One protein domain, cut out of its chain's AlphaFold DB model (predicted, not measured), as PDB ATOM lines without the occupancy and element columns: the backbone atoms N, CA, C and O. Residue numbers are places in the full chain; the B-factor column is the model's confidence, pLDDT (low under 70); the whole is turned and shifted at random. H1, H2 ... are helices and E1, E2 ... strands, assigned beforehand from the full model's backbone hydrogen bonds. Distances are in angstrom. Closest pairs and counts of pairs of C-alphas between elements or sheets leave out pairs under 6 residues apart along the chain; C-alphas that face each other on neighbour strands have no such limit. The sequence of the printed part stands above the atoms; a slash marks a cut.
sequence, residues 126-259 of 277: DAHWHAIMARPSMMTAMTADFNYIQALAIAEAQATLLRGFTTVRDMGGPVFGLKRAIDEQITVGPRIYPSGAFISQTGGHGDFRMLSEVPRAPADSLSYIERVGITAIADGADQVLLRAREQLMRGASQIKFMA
ATOM      1  N   ASP A 126     242.449 154.980 324.740       98.50
ATOM      2  CA  ASP A 126     243.860 154.870 325.119       98.50
ATOM      3  C   ASP A 126     244.214 156.003 326.090       98.50
ATOM      4  O   ASP A 126     244.124 157.186 325.753       98.50
ATOM      5  N   ALA A 127     244.592 155.650 327.317       98.19
ATOM      6  CA  ALA A 127     244.905 156.612 328.367       98.19
ATOM      7  C   ALA A 127     246.360 157.123 328.330       98.19
ATOM      8  O   ALA A 127     246.698 158.016 329.119       98.19
ATOM      9  N   HIS A 128     247.231 156.578 327.479       97.88
ATOM     10  CA  HIS A 128     248.632 156.982 327.393       97.88
ATOM     11  C   HIS A 128     249.145 156.915 325.956       97.88
ATOM     12  O   HIS A 128     250.018 156.118 325.622       97.88
ATOM     13  N   TRP A 129     248.644 157.819 325.121       97.38
ATOM     14  CA  TRP A 129     249.051 157.898 323.726       97.38
ATOM     15  C   TRP A 129     250.005 159.067 323.478       97.38
ATOM     16  O   TRP A 129     249.946 160.081 324.168       97.38
ATOM     17  N   HIS A 130     250.857 158.955 322.464       96.69
ATOM     18  CA  HIS A 130     251.691 160.058 321.987       96.69
ATOM     19  C   HIS A 130     251.354 160.350 320.528       96.69
ATOM     20  O   HIS A 130     251.995 159.827 319.620       96.69
ATOM     21  N   ALA A 131     250.348 161.186 320.284       96.56
ATOM     22  CA  ALA A 131     249.742 161.327 318.959       96.56
ATOM     23  C   ALA A 131     250.738 161.790 317.883       96.56
ATOM     24  O   ALA A 131     250.666 161.340 316.743       96.56
ATOM     25  N   ILE A 132     251.684 162.656 318.255       95.94
ATOM     26  CA  ILE A 132     252.712 163.175 317.342       95.94
ATOM     27  C   ILE A 132     253.902 162.213 317.182       95.94
ATOM     28  O   ILE A 132     254.548 162.198 316.138       95.94
ATOM     29  N   MET A 133     254.190 161.389 318.193       93.31
ATOM     30  CA  MET A 133     255.418 160.579 318.257       93.31
ATOM     31  C   MET A 133     255.184 159.084 318.017       93.31
ATOM     32  O   MET A 133     256.146 158.338 317.896       93.31
ATOM     33  N   ALA A 134     253.932 158.637 317.909       93.75
ATOM     34  CA  ALA A 134     253.593 157.218 317.805       93.75
ATOM     35  C   ALA A 134     254.107 156.529 316.530       93.75
ATOM     36  O   ALA A 134     254.341 155.323 316.532       93.75
ATOM     37  N   ARG A 135     254.245 157.280 315.433       94.44
ATOM     38  CA  ARG A 135     254.641 156.759 314.120       94.44
ATOM     39  C   ARG A 135     256.111 156.973 313.740       94.44
ATOM     40  O   ARG A 135     256.678 156.051 313.152       94.44
ATOM     41  N   PRO A 136     256.738 158.147 313.958       93.12
ATOM     42  CA  PRO A 136     258.136 158.325 313.578       93.12
ATOM     43  C   PRO A 136     259.066 157.439 314.418       93.12
ATOM     44  O   PRO A 136     258.862 157.253 315.613       93.12
ATOM     45  N   SER A 137     260.140 156.942 313.798       91.12
ATOM     46  CA  SER A 137     261.276 156.404 314.559       91.12
ATOM     47  C   SER A 137     261.952 157.522 315.360       91.12
ATOM     48  O   SER A 137     261.823 158.691 314.994       91.12
ATOM     49  N   MET A 138     262.733 157.187 316.394       83.75
ATOM     50  CA  MET A 138     263.487 158.199 317.153       83.75
ATOM     51  C   MET A 138     264.389 159.040 316.237       83.75
ATOM     52  O   MET A 138     264.356 160.265 316.292       83.75
ATOM     53  N   MET A 139     265.118 158.396 315.318       87.19
ATOM     54  CA  MET A 139     265.942 159.108 314.335       87.19
ATOM     55  C   MET A 139     265.104 160.070 313.491       87.19
ATOM     56  O   MET A 139     265.443 161.241 313.382       87.19
ATOM     57  N   THR A 140     263.968 159.610 312.959       91.44
ATOM     58  CA  THR A 140     263.048 160.466 312.194       91.44
ATOM     59  C   THR A 140     262.546 161.641 313.030       91.44
ATOM     60  O   THR A 140     262.548 162.764 312.539       91.44
ATOM     61  N   ALA A 141     262.150 161.408 314.283       87.25
ATOM     62  CA  ALA A 141     261.655 162.446 315.185       87.25
ATOM     63  C   ALA A 141     262.707 163.526 315.485       87.25
ATOM     64  O   ALA A 141     262.348 164.683 315.690       87.25
ATOM     65  N   MET A 142     263.994 163.162 315.486       82.44
ATOM     66  CA  MET A 142     265.096 164.089 315.744       82.44
ATOM     67  C   MET A 142     265.594 164.824 314.496       82.44
ATOM     68  O   MET A 142     266.090 165.941 314.622       82.44
ATOM     69  N   THR A 143     265.511 164.214 313.309       87.44
ATOM     70  CA  THR A 143     266.179 164.745 312.105       87.44
ATOM     71  C   THR A 143     265.240 165.233 311.010       87.44
ATOM     72  O   THR A 143     265.697 165.931 310.110       87.44
ATOM     73  N   ALA A 144     263.969 164.824 311.009       91.81
ATOM     74  CA  ALA A 144     263.030 165.212 309.962       91.81
ATOM     75  C   ALA A 144     262.399 166.581 310.237       91.81
ATOM     76  O   ALA A 144     262.243 167.001 311.384       91.81
ATOM     77  N   ASP A 145     261.963 167.246 309.169       92.56
ATOM     78  CA  ASP A 145     261.204 168.483 309.293       92.56
ATOM     79  C   ASP A 145     259.880 168.253 310.029       92.56
ATOM     80  O   ASP A 145     259.181 167.247 309.851       92.56
ATOM     81  N   PHE A 146     259.487 169.235 310.839       90.88
ATOM     82  CA  PHE A 146     258.322 169.089 311.703       90.88
ATOM     83  C   PHE A 146     257.004 168.928 310.922       90.88
ATOM     84  O   PHE A 146     256.094 168.231 311.364       90.88
ATOM     85  N   ASN A 147     256.892 169.515 309.726       93.44
ATOM     86  CA  ASN A 147     255.736 169.318 308.841       93.44
ATOM     87  C   ASN A 147     255.581 167.850 308.397       93.44
ATOM     88  O   ASN A 147     254.455 167.361 308.303       93.44
ATOM     89  N   TYR A 148     256.685 167.130 308.181       95.62
ATOM     90  CA  TYR A 148     256.661 165.701 307.882       95.62
ATOM     91  C   TYR A 148     256.208 164.886 309.099       95.62
ATOM     92  O   TYR A 148     255.350 164.013 308.967       95.62
ATOM     93  N   ILE A 149     256.696 165.223 310.299       95.50
ATOM     94  CA  ILE A 149     256.239 164.608 311.558       95.50
ATOM     95  C   ILE A 149     254.726 164.793 311.748       95.50
ATOM     96  O   ILE A 149     254.020 163.836 312.065       95.50
ATOM     97  N   GLN A 150     254.197 165.986 311.466       95.12
ATOM     98  CA  GLN A 150     252.755 166.236 311.524       95.12
ATOM     99  C   GLN A 150     251.969 165.403 310.502       95.12
ATOM    100  O   GLN A 150     250.902 164.886 310.832       95.12
ATOM    101  N   ALA A 151     252.483 165.226 309.281       96.69
ATOM    102  CA  ALA A 151     251.844 164.372 308.278       96.69
ATOM    103  C   ALA A 151     251.790 162.900 308.728       96.69
ATOM    104  O   ALA A 151     250.761 162.238 308.570       96.69
ATOM    105  N   LEU A 152     252.863 162.401 309.352       97.75
ATOM    106  CA  LEU A 152     252.883 161.071 309.964       97.75
ATOM    107  C   LEU A 152     251.855 160.949 311.097       97.75
ATOM    108  O   LEU A 152     251.154 159.940 311.173       97.75
ATOM    109  N   ALA A 153     251.730 161.976 311.939       97.56
ATOM    110  CA  ALA A 153     250.763 162.005 313.032       97.56
ATOM    111  C   ALA A 153     249.306 161.973 312.535       97.56
ATOM    112  O   ALA A 153     248.475 161.282 313.120       97.56
ATOM    113  N   ILE A 154     248.996 162.660 311.429       98.06
ATOM    114  CA  ILE A 154     247.669 162.609 310.789       98.06
ATOM    115  C   ILE A 154     247.347 161.183 310.324       98.06
ATOM    116  O   ILE A 154     246.282 160.652 310.641       98.06
ATOM    117  N   ALA A 155     248.280 160.540 309.617       98.12
ATOM    118  CA  ALA A 155     248.100 159.161 309.168       98.12
ATOM    119  C   ALA A 155     247.911 158.198 310.354       98.12
ATOM    120  O   ALA A 155     247.090 157.280 310.295       98.12
ATOM    121  N   GLU A 156     248.643 158.419 311.449       98.19
ATOM    122  CA  GLU A 156     248.535 157.582 312.641       98.19
ATOM    123  C   GLU A 156     247.247 157.815 313.431       98.19
ATOM    124  O   GLU A 156     246.683 156.863 313.967       98.19
ATOM    125  N   ALA A 157     246.734 159.046 313.472       98.38
ATOM    126  CA  ALA A 157     245.447 159.349 314.088       98.38
ATOM    127  C   ALA A 157     244.311 158.577 313.400       98.38
ATOM    128  O   ALA A 157     243.502 157.936 314.076       98.38
ATOM    129  N   GLN A 158     244.294 158.553 312.064       98.44
ATOM    130  CA  GLN A 158     243.324 157.761 311.310       98.44
ATOM    131  C   GLN A 158     243.493 156.261 311.580       98.44
ATOM    132  O   GLN A 158     242.510 155.569 311.847       98.44
ATOM    133  N   ALA A 159     244.728 155.751 311.553       98.44
ATOM    134  CA  ALA A 159     244.998 154.343 311.836       98.44
ATOM    135  C   ALA A 159     244.560 153.949 313.259       98.44
ATOM    136  O   ALA A 159     243.971 152.890 313.453       98.44
ATOM    137  N   THR A 160     244.783 154.818 314.246       98.50
ATOM    138  CA  THR A 160     244.362 154.627 315.643       98.50
ATOM    139  C   THR A 160     242.845 154.516 315.758       98.50
ATOM    140  O   THR A 160     242.347 153.587 316.394       98.50
ATOM    141  N   LEU A 161     242.104 155.386 315.062       98.56
ATOM    142  CA  LEU A 161     240.646 155.307 315.011       98.56
ATOM    143  C   LEU A 161     240.160 153.994 314.383       98.56
ATOM    144  O   LEU A 161     239.256 153.354 314.919       98.56
ATOM    145  N   LEU A 162     240.783 153.562 313.283       98.31
ATOM    146  CA  LEU A 162     240.428 152.312 312.601       98.31
ATOM    147  C   LEU A 162     240.781 151.051 313.407       98.31
ATOM    148  O   LEU A 162     240.202 149.998 313.159       98.31
ATOM    149  N   ARG A 163     241.669 151.154 314.404       98.25
ATOM    150  CA  ARG A 163     241.916 150.092 315.398       98.25
ATOM    151  C   ARG A 163     240.859 150.049 316.513       98.25
ATOM    152  O   ARG A 163     240.943 149.193 317.384       98.25
ATOM    153  N   GLY A 164     239.872 150.949 316.496       98.25
ATOM    154  CA  GLY A 164     238.752 150.980 317.443       98.25
ATOM    155  C   GLY A 164     238.900 151.986 318.588       98.25
ATOM    156  O   GLY A 164     237.975 152.126 319.390       98.25
ATOM    157  N   PHE A 165     240.015 152.720 318.660       98.75
ATOM    158  CA  PHE A 165     240.206 153.782 319.649       98.75
ATOM    159  C   PHE A 165     239.530 155.061 319.178       98.75
ATOM    160  O   PHE A 165     240.040 155.772 318.318       98.75
ATOM    161  N   THR A 166     238.367 155.375 319.741       98.69
ATOM    162  CA  THR A 166     237.619 156.590 319.385       98.69
ATOM    163  C   THR A 166     238.050 157.796 320.211       98.69
ATOM    164  O   THR A 166     237.725 158.931 319.861       98.69
ATOM    165  N   THR A 167     238.790 157.568 321.298       98.88
ATOM    166  CA  THR A 167     239.312 158.600 322.193       98.88
ATOM    167  C   THR A 167     240.733 158.259 322.627       98.88
ATOM    168  O   THR A 167     241.037 157.110 322.935       98.88
ATOM    169  N   VAL A 168     241.593 159.271 322.704       98.75
ATOM    170  CA  VAL A 168     242.945 159.145 323.249       98.75
ATOM    171  C   VAL A 168     243.240 160.261 324.245       98.75
ATOM    172  O   VAL A 168     242.823 161.411 324.073       98.75
ATOM    173  N   ARG A 169     243.999 159.924 325.285       98.62
ATOM    174  CA  ARG A 169     244.625 160.878 326.196       98.62
ATOM    175  C   ARG A 169     246.080 161.039 325.772       98.62
ATOM    176  O   ARG A 169     246.911 160.172 326.036       98.62
ATOM    177  N   ASP A 170     246.364 162.144 325.091       98.31
ATOM    178  CA  ASP A 170     247.703 162.448 324.597       98.31
ATOM    179  C   ASP A 170     248.607 162.906 325.747       98.31
ATOM    180  O   ASP A 170     248.273 163.840 326.480       98.31
ATOM    181  N   MET A 171     249.743 162.236 325.916       96.88
ATOM    182  CA  MET A 171     250.684 162.385 327.028       96.88
ATOM    183  C   MET A 171     251.943 163.159 326.655       96.88
ATOM    184  O   MET A 171     252.942 163.057 327.364       96.88
ATOM    185  N   GLY A 172     251.943 163.921 325.563       91.94
ATOM    186  CA  GLY A 172     253.141 164.657 325.200       91.94
ATOM    187  C   GLY A 172     253.251 164.997 323.739       91.94
ATOM    188  O   GLY A 172     253.184 164.105 322.895       91.94
ATOM    189  N   GLY A 173     253.542 166.262 323.470       90.19
ATOM    190  CA  GLY A 173     253.844 166.762 322.143       90.19
ATOM    191  C   GLY A 173     253.014 167.987 321.773       90.19
ATOM    192  O   GLY A 173     252.053 168.349 322.460       90.19
ATOM    193  N   PRO A 174     253.320 168.633 320.640       93.44
ATOM    194  CA  PRO A 174     252.531 169.739 320.103       93.44
ATOM    195  C   PRO A 174     251.242 169.249 319.417       93.44
ATOM    196  O   PRO A 174     250.981 169.506 318.243       93.44
ATOM    197  N   VAL A 175     250.391 168.557 320.173       96.62
ATOM    198  CA  VAL A 175     249.192 167.879 319.659       96.62
ATOM    199  C   VAL A 175     248.033 168.828 319.319       96.62
ATOM    200  O   VAL A 175     247.128 168.456 318.577       96.62
ATOM    201  N   PHE A 176     248.038 170.066 319.823       97.50
ATOM    202  CA  PHE A 176     246.900 170.991 319.707       97.50
ATOM    203  C   PHE A 176     246.448 171.245 318.265       97.50
ATOM    204  O   PHE A 176     245.249 171.309 318.007       97.50
ATOM    205  N   GLY A 177     247.389 171.347 317.321       96.44
ATOM    206  CA  GLY A 177     247.064 171.529 315.904       96.44
ATOM    207  C   GLY A 177     246.350 170.315 315.305       96.44
ATOM    208  O   GLY A 177     245.331 170.472 314.640       96.44
ATOM    209  N   LEU A 178     246.836 169.104 315.603       97.69
ATOM    210  CA  LEU A 178     246.199 167.858 315.172       97.69
ATOM    211  C   LEU A 178     244.808 167.708 315.795       97.69
ATOM    212  O   LEU A 178     243.844 167.422 315.090       97.69
ATOM    213  N   LYS A 179     244.693 167.966 317.105       98.38
ATOM    214  CA  LYS A 179     243.406 167.974 317.806       98.38
ATOM    215  C   LYS A 179     242.414 168.914 317.127       98.38
ATOM    216  O   LYS A 179     241.303 168.493 316.830       98.38
ATOM    217  N   ARG A 180     242.816 170.161 316.870       98.25
ATOM    218  CA  ARG A 180     241.964 171.154 316.214       98.25
ATOM    219  C   ARG A 180     241.516 170.681 314.833       98.25
ATOM    220  O   ARG A 180     240.335 170.764 314.536       98.25
ATOM    221  N   ALA A 181     242.430 170.140 314.027       98.25
ATOM    222  CA  ALA A 181     242.096 169.617 312.705       98.25
ATOM    223  C   ALA A 181     241.081 168.461 312.762       98.25
ATOM    224  O   ALA A 181     240.227 168.361 311.886       98.25
ATOM    225  N   ILE A 182     241.142 167.605 313.787       98.56
ATOM    226  CA  ILE A 182     240.152 166.538 314.002       98.56
ATOM    227  C   ILE A 182     238.814 167.114 314.487       98.56
ATOM    228  O   ILE A 182     237.764 166.756 313.958       98.56
ATOM    229  N   ASP A 183     238.839 168.020 315.468       98.12
ATOM    230  CA  ASP A 183     237.631 168.638 316.031       98.12
ATOM    231  C   ASP A 183     236.869 169.469 314.977       98.12
ATOM    232  O   ASP A 183     235.639 169.460 314.956       98.12
ATOM    233  N   GLU A 184     237.590 170.142 314.074       98.31
ATOM    234  CA  GLU A 184     237.049 170.889 312.926       98.31
ATOM    235  C   GLU A 184     236.746 169.989 311.711       98.31
ATOM    236  O   GLU A 184     236.354 170.490 310.660       98.31
ATOM    237  N   GLN A 185     236.916 168.666 311.838       96.50
ATOM    238  CA  GLN A 185     236.659 167.676 310.783       96.50
ATOM    239  C   GLN A 185     237.484 167.883 309.494       96.50
ATOM    240  O   GLN A 185     237.119 167.383 308.432       96.50
ATOM    241  N   ILE A 186     238.623 168.577 309.583       98.19
ATOM    242  CA  ILE A 186     239.604 168.727 308.493       98.19
ATOM    243  C   ILE A 186     240.316 167.393 308.236       98.19
ATOM    244  O   ILE A 186     240.684 167.079 307.105       98.19
ATOM    245  N   THR A 187     240.517 166.594 309.285       97.19
ATOM    246  CA  THR A 187     241.068 165.242 309.182       97.19
ATOM    247  C   THR A 187     240.348 164.265 310.107       97.19
ATOM    248  O   THR A 187     239.615 164.662 311.011       97.19
ATOM    249  N   VAL A 188     240.545 162.968 309.868       98.06
ATOM    250  CA  VAL A 188     239.883 161.882 310.593       98.06
ATOM    251  C   VAL A 188     240.817 161.335 311.670       98.06
ATOM    252  O   VAL A 188     241.952 160.958 311.391       98.06
ATOM    253  N   GLY A 189     240.319 161.236 312.900       98.44
ATOM    254  CA  GLY A 189     241.059 160.661 314.019       98.44
ATOM    255  C   GLY A 189     240.217 160.568 315.294       98.44
ATOM    256  O   GLY A 189     239.049 160.965 315.292       98.44
ATOM    257  N   PRO A 190     240.784 160.023 316.384       98.62
ATOM    258  CA  PRO A 190     240.112 159.944 317.675       98.62
ATOM    259  C   PRO A 190     239.912 161.325 318.303       98.62
ATOM    260  O   PRO A 190     240.653 162.269 318.034       98.62
ATOM    261  N   ARG A 191     238.974 161.421 319.248       98.75
ATOM    262  CA  ARG A 191     238.883 162.566 320.160       98.75
ATOM    263  C   ARG A 191     240.149 162.638 321.010       98.75
ATOM    264  O   ARG A 191     240.461 161.691 321.727       98.75
ATOM    265  N   ILE A 192     240.834 163.777 320.982       98.75
ATOM    266  CA  ILE A 192     242.078 163.972 321.735       98.75
ATOM    267  C   ILE A 192     241.824 164.796 323.002       98.75
ATOM    268  O   ILE A 192     241.279 165.904 322.921       98.75
ATOM    269  N   TYR A 193     242.288 164.275 324.141       98.62
ATOM    270  CA  TYR A 193     242.503 164.999 325.400       98.62
ATOM    271  C   TYR A 193     243.994 165.356 325.531       98.62
ATOM    272  O   TYR A 193     244.795 164.467 325.831       98.62
ATOM    273  N   PRO A 194     244.400 166.607 325.246       98.44
ATOM    274  CA  PRO A 194     245.806 166.969 325.073       98.44
ATOM    275  C   PRO A 194     246.511 167.333 326.387       98.44
ATOM    276  O   PRO A 194     245.937 168.030 327.223       98.44
ATOM    277  N   SER A 195     247.784 166.946 326.531       98.25
ATOM    278  CA  SER A 195     248.661 167.490 327.591       98.25
ATOM    279  C   SER A 195     249.478 168.699 327.132       98.25
ATOM    280  O   SER A 195     249.884 169.518 327.951       98.25
ATOM    281  N   GLY A 196     249.742 168.804 325.827       97.25
ATOM    282  CA  GLY A 196     250.781 169.693 325.314       97.25
ATOM    283  C   GLY A 196     252.178 169.140 325.593       97.25
ATOM    284  O   GLY A 196     252.378 167.924 325.641       97.25
ATOM    285  N   ALA A 197     253.149 170.031 325.777       97.31
ATOM    286  CA  ALA A 197     254.500 169.626 326.142       97.31
ATOM    287  C   ALA A 197     254.487 168.924 327.510       97.31
ATOM    288  O   ALA A 197     253.897 169.442 328.464       97.31
ATOM    289  N   PHE A 198     255.148 167.771 327.631       95.19
ATOM    290  CA  PHE A 198     255.398 167.207 328.958       95.19
ATOM    291  C   PHE A 198     256.438 168.048 329.695       95.19
ATOM    292  O   PHE A 198     257.367 168.578 329.091       95.19
ATOM    293  N   ILE A 199     256.279 168.166 331.008       97.31
ATOM    294  CA  ILE A 199     257.207 168.898 331.866       97.31
ATOM    295  C   ILE A 199     258.260 167.920 332.382       97.31
ATOM    296  O   ILE A 199     257.918 166.870 332.927       97.31
ATOM    297  N   SER A 200     259.533 168.260 332.228       95.31
ATOM    298  CA  SER A 200     260.655 167.475 332.744       95.31
ATOM    299  C   SER A 200     261.634 168.384 333.470       95.31
ATOM    300  O   SER A 200     261.804 169.538 333.091       95.31
ATOM    301  N   GLN A 201     262.306 167.857 334.487       93.19
ATOM    302  CA  GLN A 201     263.489 168.510 335.044       93.19
ATOM    303  C   GLN A 201     264.665 168.447 334.062       93.19
ATOM    304  O   GLN A 201     264.673 167.607 333.150       93.19
ATOM    305  N   THR A 202     265.670 169.296 334.283       92.12
ATOM    306  CA  THR A 202     266.968 169.186 333.609       92.12
ATOM    307  C   THR A 202     267.568 167.795 333.846       92.12
ATOM    308  O   THR A 202     267.599 167.302 334.977       92.12
ATOM    309  N   GLY A 203     268.018 167.149 332.767       89.75
ATOM    310  CA  GLY A 203     268.578 165.793 332.776       89.75
ATOM    311  C   GLY A 203     267.568 164.668 333.038       89.75
ATOM    312  O   GLY A 203     267.983 163.529 333.207       89.75
ATOM    313  N   GLY A 204     266.267 164.970 333.118       91.12
ATOM    314  CA  GLY A 204     265.214 163.965 333.297       91.12
ATOM    315  C   GLY A 204     264.699 163.377 331.980       91.12
ATOM    316  O   GLY A 204     265.146 163.753 330.899       91.12
ATOM    317  N   HIS A 205     263.669 162.533 332.073       92.56
ATOM    318  CA  HIS A 205     263.169 161.726 330.950       92.56
ATOM    319  C   HIS A 205     262.692 162.518 329.729       92.56
ATOM    320  O   HIS A 205     262.653 162.001 328.614       92.56
ATOM    321  N   GLY A 206     262.310 163.780 329.920       91.56
ATOM    322  CA  GLY A 206     261.915 164.666 328.829       91.56
ATOM    323  C   GLY A 206     263.028 165.578 328.314       91.56
ATOM    324  O   GLY A 206     262.736 166.433 327.477       91.56
ATOM    325  N   ASP A 207     264.257 165.469 328.819       91.88
ATOM    326  CA  ASP A 207     265.400 166.275 328.392       91.88
ATOM    327  C   ASP A 207     266.208 165.543 327.311       91.88
ATOM    328  O   ASP A 207     267.084 164.727 327.583       91.88
ATOM    329  N   PHE A 208     265.886 165.845 326.055       88.38
ATOM    330  CA  PHE A 208     266.511 165.238 324.874       88.38
ATOM    331  C   PHE A 208     267.703 166.039 324.330       88.38
ATOM    332  O   PHE A 208     268.112 165.827 323.186       88.38
ATOM    333  N   ARG A 209     268.245 166.986 325.104       90.25
ATOM    334  CA  ARG A 209     269.431 167.747 324.691       90.25
ATOM    335  C   ARG A 209     270.657 166.845 324.578       90.25
ATOM    336  O   ARG A 209     270.815 165.867 325.308       90.25
ATOM    337  N   MET A 210     271.559 167.184 323.671       88.56
ATOM    338  CA  MET A 210     272.864 166.540 323.560       88.56
ATOM    339  C   MET A 210     273.816 167.061 324.641       88.56
ATOM    340  O   MET A 210     273.710 168.205 325.078       88.56
ATOM    341  N   LEU A 211     274.812 166.257 325.029       89.69
ATOM    342  CA  LEU A 211     275.833 166.684 326.000       89.69
ATOM    343  C   LEU A 211     276.615 167.930 325.548       89.69
ATOM    344  O   LEU A 211     277.092 168.686 326.385       89.69
ATOM    345  N   SER A 212     276.709 168.182 324.238       89.50
ATOM    346  CA  SER A 212     277.305 169.404 323.679       89.50
ATOM    347  C   SER A 212     276.491 170.675 323.948       89.50
ATOM    348  O   SER A 212     277.001 171.770 323.741       89.50
ATOM    349  N   GLU A 213     275.232 170.545 324.377       88.25
ATOM    350  CA  GLU A 213     274.339 171.650 324.756       88.25
ATOM    351  C   GLU A 213     274.367 171.928 326.274       88.25
ATOM    352  O   GLU A 213     273.539 172.682 326.791       88.25
ATOM    353  N   VAL A 214     275.285 171.289 327.012       89.25
ATOM    354  CA  VAL A 214     275.444 171.432 328.463       89.25
ATOM    355  C   VAL A 214     276.793 172.108 328.770       89.25
ATOM    356  O   VAL A 214     277.814 171.688 328.227       89.25
ATOM    357  N   PRO A 215     276.843 173.112 329.671       89.00
ATOM    358  CA  PRO A 215     275.727 173.677 330.431       89.00
ATOM    359  C   PRO A 215     274.854 174.623 329.593       89.00
ATOM    360  O   PRO A 215     275.351 175.318 328.715       89.00
ATOM    361  N   ARG A 216     273.562 174.708 329.942       86.38
ATOM    362  CA  ARG A 216     272.684 175.783 329.454       86.38
ATOM    363  C   ARG A 216     273.055 177.089 330.151       86.38
ATOM    364  O   ARG A 216     273.015 177.162 331.380       86.38
ATOM    365  N   ALA A 217     273.348 178.122 329.375       84.50
ATOM    366  CA  ALA A 217     273.500 179.486 329.852       84.50
ATOM    367  C   ALA A 217     272.143 180.222 329.875       84.50
ATOM    368  O   ALA A 217     271.252 179.914 329.082       84.50
ATOM    369  N   PRO A 218     271.963 181.241 330.740       79.56
ATOM    370  CA  PRO A 218     270.707 181.998 330.819       79.56
ATOM    371  C   PRO A 218     270.280 182.695 329.517       79.56
ATOM    372  O   PRO A 218     269.096 182.947 329.325       79.56
ATOM    373  N   ALA A 219     271.238 183.027 328.647       85.44
ATOM    374  CA  ALA A 219     270.984 183.683 327.364       85.44
ATOM    375  C   ALA A 219     270.749 182.693 326.210       85.44
ATOM    376  O   ALA A 219     270.476 183.126 325.088       85.44
ATOM    377  N   ASP A 220     270.859 181.385 326.460       85.81
ATOM    378  CA  ASP A 220     270.675 180.384 325.418       85.81
ATOM    379  C   ASP A 220     269.217 180.324 324.974       85.81
ATOM    380  O   ASP A 220     268.271 180.438 325.758       85.81
ATOM    381  N   SER A 221     269.032 180.086 323.680       87.88
ATOM    382  CA  SER A 221     267.712 179.763 323.153       87.88
ATOM    383  C   SER A 221     267.256 178.393 323.659       87.88
ATOM    384  O   SER A 221     268.062 177.504 323.936       87.88
ATOM    385  N   LEU A 222     265.939 178.196 323.728       90.94
ATOM    386  CA  LEU A 222     265.357 176.872 323.962       90.94
ATOM    387  C   LEU A 222     265.907 175.864 322.945       90.94
ATOM    388  O   LEU A 222     266.099 176.231 321.782       90.94
ATOM    389  N   SER A 223     266.109 174.608 323.354       89.75
ATOM    390  CA  SER A 223     266.484 173.535 322.423       89.75
ATOM    391  C   SER A 223     265.411 173.369 321.345       89.75
ATOM    392  O   SER A 223     264.267 173.800 321.515       89.75
ATOM    393  N   TYR A 224     265.747 172.742 320.216       88.00
ATOM    394  CA  TYR A 224     264.761 172.529 319.150       88.00
ATOM    395  C   TYR A 224     263.497 171.818 319.664       88.00
ATOM    396  O   TYR A 224     262.391 172.276 319.390       88.00
ATOM    397  N   ILE A 225     263.676 170.776 320.483       89.00
ATOM    398  CA  ILE A 225     262.615 169.930 321.048       89.00
ATOM    399  C   ILE A 225     261.684 170.731 321.983       89.00
ATOM    400  O   ILE A 225     260.464 170.549 321.957       89.00
ATOM    401  N   GLU A 226     262.234 171.673 322.759       93.25
ATOM    402  CA  GLU A 226     261.443 172.623 323.554       93.25
ATOM    403  C   GLU A 226     260.701 173.632 322.670       93.25
ATOM    404  O   GLU A 226     259.517 173.888 322.889       93.25
ATOM    405  N   ARG A 227     261.357 174.180 321.633       91.88
ATOM    406  CA  ARG A 227     260.737 175.161 320.722       91.88
ATOM    407  C   ARG A 227     259.547 174.584 319.967       91.88
ATOM    408  O   ARG A 227     258.545 175.276 319.803       91.88
ATOM    409  N   VAL A 228     259.638 173.332 319.517       91.31
ATOM    410  CA  VAL A 228     258.512 172.655 318.855       91.31
ATOM    411  C   VAL A 228     257.461 172.152 319.848       91.31
ATOM    412  O   VAL A 228     256.414 171.678 319.425       91.31
ATOM    413  N   GLY A 229     257.686 172.285 321.159       93.50
ATOM    414  CA  GLY A 229     256.700 171.974 322.193       93.50
ATOM    415  C   GLY A 229     256.523 170.482 322.467       93.50
ATOM    416  O   GLY A 229     255.431 170.070 322.859       93.50
ATOM    417  N   ILE A 230     257.567 169.677 322.251       93.75
ATOM    418  CA  ILE A 230     257.589 168.273 322.684       93.75
ATOM    419  C   ILE A 230     257.747 168.203 324.205       93.75
ATOM    420  O   ILE A 230     256.984 167.516 324.882       93.75
ATOM    421  N   THR A 231     258.687 168.985 324.735       94.75
ATOM    422  CA  THR A 231     259.041 169.038 326.157       94.75
ATOM    423  C   THR A 231     259.087 170.477 326.659       94.75
ATOM    424  O   THR A 231     259.302 171.406 325.882       94.75
ATOM    425  N   ALA A 232     258.898 170.667 327.957       96.00
ATOM    426  CA  ALA A 232     259.180 171.906 328.660       96.00
ATOM    427  C   ALA A 232     260.111 171.589 329.833       96.00
ATOM    428  O   ALA A 232     259.688 170.962 330.809       96.00
ATOM    429  N   ILE A 233     261.375 172.010 329.733       94.75
ATOM    430  CA  ILE A 233     262.354 171.804 330.801       94.75
ATOM    431  C   ILE A 233     262.116 172.851 331.893       94.75
ATOM    432  O   ILE A 233     262.070 174.055 331.614       94.75
ATOM    433  N   ALA A 234     261.926 172.397 333.129       94.62
ATOM    434  CA  ALA A 234     261.630 173.244 334.275       94.62
ATOM    435  C   ALA A 234     262.209 172.671 335.569       94.62
ATOM    436  O   ALA A 234     261.902 171.542 335.948       94.62
ATOM    437  N   ASP A 235     262.966 173.506 336.279       92.56
ATOM    438  CA  ASP A 235     263.565 173.183 337.570       92.56
ATOM    439  C   ASP A 235     263.020 174.126 338.652       92.56
ATOM    440  O   ASP A 235     262.975 175.347 338.480       92.56
ATOM    441  N   GLY A 236     262.591 173.553 339.779       93.81
ATOM    442  CA  GLY A 236     261.967 174.293 340.877       93.81
ATOM    443  C   GLY A 236     260.474 174.593 340.673       93.81
ATOM    444  O   GLY A 236     259.934 174.564 339.565       93.81
ATOM    445  N   ALA A 237     259.787 174.879 341.781       95.88
ATOM    446  CA  ALA A 237     258.329 175.009 341.813       95.88
ATOM    447  C   ALA A 237     257.793 176.126 340.900       95.88
ATOM    448  O   ALA A 237     256.790 175.925 340.214       95.88
ATOM    449  N   ASP A 238     258.473 177.273 340.849       97.44
ATOM    450  CA  ASP A 238     258.020 178.434 340.075       97.44
ATOM    451  C   ASP A 238     258.069 178.177 338.564       97.44
ATOM    452  O   ASP A 238     257.123 178.508 337.847       97.44
ATOM    453  N   GLN A 239     259.134 177.527 338.077       95.56
ATOM    454  CA  GLN A 239     259.251 177.153 336.667       95.56
ATOM    455  C   GLN A 239     258.220 176.086 336.301       95.56
ATOM    456  O   GLN A 239     257.544 176.218 335.283       95.56
ATOM    457  N   VAL A 240     258.029 175.065 337.142       97.31
ATOM    458  CA  VAL A 240     257.004 174.034 336.905       97.31
ATOM    459  C   VAL A 240     255.608 174.657 336.849       97.31
ATOM    460  O   VAL A 240     254.829 174.347 335.947       97.31
ATOM    461  N   LEU A 241     255.297 175.581 337.763       97.94
ATOM    462  CA  LEU A 241     254.023 176.297 337.772       97.94
ATOM    463  C   LEU A 241     253.839 177.150 336.510       97.94
ATOM    464  O   LEU A 241     252.747 177.160 335.936       97.94
ATOM    465  N   LEU A 242     254.889 177.842 336.062       97.75
ATOM    466  CA  LEU A 242     254.877 178.595 334.810       97.75
ATOM    467  C   LEU A 242     254.583 177.674 333.617       97.75
ATOM    468  O   LEU A 242     253.631 177.929 332.881       97.75
ATOM    469  N   ARG A 243     255.325 176.569 333.460       97.38
ATOM    470  CA  ARG A 243     255.139 175.630 332.337       97.38
ATOM    471  C   ARG A 243     253.772 174.965 332.345       97.38
ATOM    472  O   ARG A 243     253.161 174.811 331.288       97.38
ATOM    473  N   ALA A 244     253.251 174.630 333.523       98.12
ATOM    474  CA  ALA A 244     251.895 174.116 333.654       98.12
ATOM    475  C   ALA A 244     250.859 175.149 333.179       98.12
ATOM    476  O   ALA A 244     249.976 174.821 332.388       98.12
ATOM    477  N   ARG A 245     250.990 176.415 333.598       98.62
ATOM    478  CA  ARG A 245     250.103 177.501 333.147       98.62
ATOM    479  C   ARG A 245     250.177 177.724 331.641       98.62
ATOM    480  O   ARG A 245     249.135 177.933 331.031       98.62
ATOM    481  N   GLU A 246     251.360 177.637 331.038       97.62
ATOM    482  CA  GLU A 246     251.525 177.736 329.582       97.62
ATOM    483  C   GLU A 246     250.775 176.614 328.847       97.62
ATOM    484  O   GLU A 246     250.057 176.889 327.885       97.62
ATOM    485  N   GLN A 247     250.869 175.359 329.305       98.06
ATOM    486  CA  GLN A 247     250.128 174.265 328.663       98.06
ATOM    487  C   GLN A 247     248.613 174.412 328.851       98.06
ATOM    488  O   GLN A 247     247.856 174.233 327.896       98.06
ATOM    489  N   LEU A 248     248.159 174.816 330.041       98.19
ATOM    490  CA  LEU A 248     246.742 175.095 330.295       98.19
ATOM    491  C   LEU A 248     246.225 176.262 329.440       98.19
ATOM    492  O   LEU A 248     245.136 176.168 328.881       98.19
ATOM    493  N   MET A 249     247.018 177.325 329.262       97.88
ATOM    494  CA  MET A 249     246.690 178.460 328.387       97.88
ATOM    495  C   MET A 249     246.494 178.021 326.930       97.88
ATOM    496  O   MET A 249     245.624 178.548 326.242       97.88
ATOM    497  N   ARG A 250     247.259 177.027 326.463       96.62
ATOM    498  CA  ARG A 250     247.108 176.434 325.122       96.62
ATOM    499  C   ARG A 250     245.896 175.503 324.993       96.62
ATOM    500  O   ARG A 250     245.616 175.039 323.890       96.62
ATOM    501  N   GLY A 251     245.180 175.239 326.086       97.06
ATOM    502  CA  GLY A 251     244.001 174.374 326.116       97.06
ATOM    503  C   GLY A 251     244.299 172.917 326.467       97.06
ATOM    504  O   GLY A 251     243.543 172.034 326.058       97.06
ATOM    505  N   ALA A 252     245.398 172.633 327.178       98.31
ATOM    506  CA  ALA A 252     245.636 171.296 327.716       98.31
ATOM    507  C   ALA A 252     244.490 170.887 328.657       98.31
ATOM    508  O   ALA A 252     244.072 171.672 329.507       98.31
ATOM    509  N   SER A 253     243.999 169.652 328.534       98.25
ATOM    510  CA  SER A 253     243.013 169.092 329.467       98.25
ATOM    511  C   SER A 253     243.658 168.475 330.709       98.25
ATOM    512  O   SER A 253     242.978 168.253 331.708       98.25
ATOM    513  N   GLN A 254     244.965 168.211 330.664       98.31
ATOM    514  CA  GLN A 254     245.753 167.687 331.777       98.31
ATOM    515  C   GLN A 254     247.208 168.153 331.685       98.31
ATOM    516  O   GLN A 254     247.647 168.628 330.644       98.31
ATOM    517  N   ILE A 255     247.973 167.953 332.757       98.00
ATOM    518  CA  ILE A 255     249.420 168.177 332.769       98.00
ATOM    519  C   ILE A 255     250.135 166.834 332.884       98.00
ATOM    520  O   ILE A 255     249.806 166.020 333.748       98.00
ATOM    521  N   LYS A 256     251.132 166.617 332.023       97.50
ATOM    522  CA  LYS A 256     252.060 165.489 332.101       97.50
ATOM    523  C   LYS A 256     253.386 165.980 332.668       97.50
ATOM    524  O   LYS A 256     253.950 166.945 332.159       97.50
ATOM    525  N   PHE A 257     253.900 165.276 333.668       94.69
ATOM    526  CA  PHE A 257     255.240 165.487 334.205       94.69
ATOM    527  C   PHE A 257     256.034 164.179 334.192       94.69
ATOM    528  O   PHE A 257     255.462 163.094 334.335       94.69
ATOM    529  N   MET A 258     257.346 164.295 334.020       92.56
ATOM    530  CA  MET A 258     258.298 163.198 334.159       92.56
ATOM    531  C   MET A 258     258.786 163.159 335.608       92.56
ATOM    532  O   MET A 258     259.552 164.017 336.032       92.56
ATOM    533  N   ALA A 259     258.273 162.207 336.391       88.56
ATOM    534  CA  ALA A 259     258.537 162.124 337.834       88.56
ATOM    535  C   ALA A 259     259.880 161.456 338.185       88.56
ATOM    536  O   ALA A 259     260.360 161.552 339.314       88.56
TER     537      ALA A 259
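AT A GLANCE: This is residues 126 to 259 of the 277 residues of the protein "Prolidase" of Serratia fonticola AU-P3(3) (UniProt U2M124). Two small parallel sheets lie one after the other along the longest axis: E1, E2 and E3 towards one end, in contact with H2 and H3, and the pair E4 and E5, on which H5 packs. A long loop, residues 201 to 223, reaches away from the pair, and its Ala 219 lies at the far end from Gly 164. The printed part has 134 residues, with five named helices and five named strands in the order E1 H1 H2 E2 H3 E3 E4 H4 E5 H5; the class is mixed, helices and strands. The sheets run E1 E2 E3 and E4 E5. The whole is compact, with a radius of gyration of the C-alphas of 15.0 A, and only just elongated, with spans of 45 by 29 by 23 A.

IN THESE COORDINATES: E1, residues 126 to 129, begins at C-alpha 126 (243.860, 154.870, 325.119). H1 is residues 138 to 143, and H2, residues 146 to 162, is 24.5 A long. E2, residues 165 to 170, is 12.5 A long. H3 is residues 176 to 183, E3 191 to 193, E4 198 to 200, H4 224 to 227 and E5 231 to 233. H5, residues 237 to 249, is 18.1 A long and ends at C-alpha 249 (246.690, 178.460, 328.387).

HOW THE PARTS SIT: E1 and E2 are parallel, with N 169 and O 126 at 2.8 A. E2 and E3 are parallel, with N 168 and O 191 at 2.8 A. E1, H1 H2, E2 and E2, H3, E3 are strand-helix-strand units, two parallel neighbour strands with helices between, each with a right-handed crossover; E4, H4, E5 is a third unit. H2 only grazes the larger sheet, with residues 157 to 161, and H3 only grazes it, with residues 176 to 183. H2 and H3 only just touch, through residues 150 to 154 of H2 alone, with 3 pairs of C-alphas within 8 A, the closest those of Ile 154 and Leu 178 at 7.0 A; they run the same way at a steep tilt of 39 degrees. H1 is close to but not clearly touching H2. E4 and E5 are parallel, with N 232 and O 198 at 2.8 A. The closest C-alphas of E5 and H5 are those of Ala 232 and Arg 243, 6.6 A; of H4 and E5, those of Glu 226 and Ala 232, 5.6 A. E3 and E4 are apart. In H1, H2, H3 and H5 every O i to N i+4 pair is within hydrogen-bond range; H4 is too short for one.

THE WHOLE: The C-alphas of Gly 164 and Ala 219, the two farthest apart, are 47.0 A apart. The printed part has no cut. The link from E4 to H4, 23 residues, is long. Mean pLDDT of the printed part is 94.6, and no printed residue is under 70.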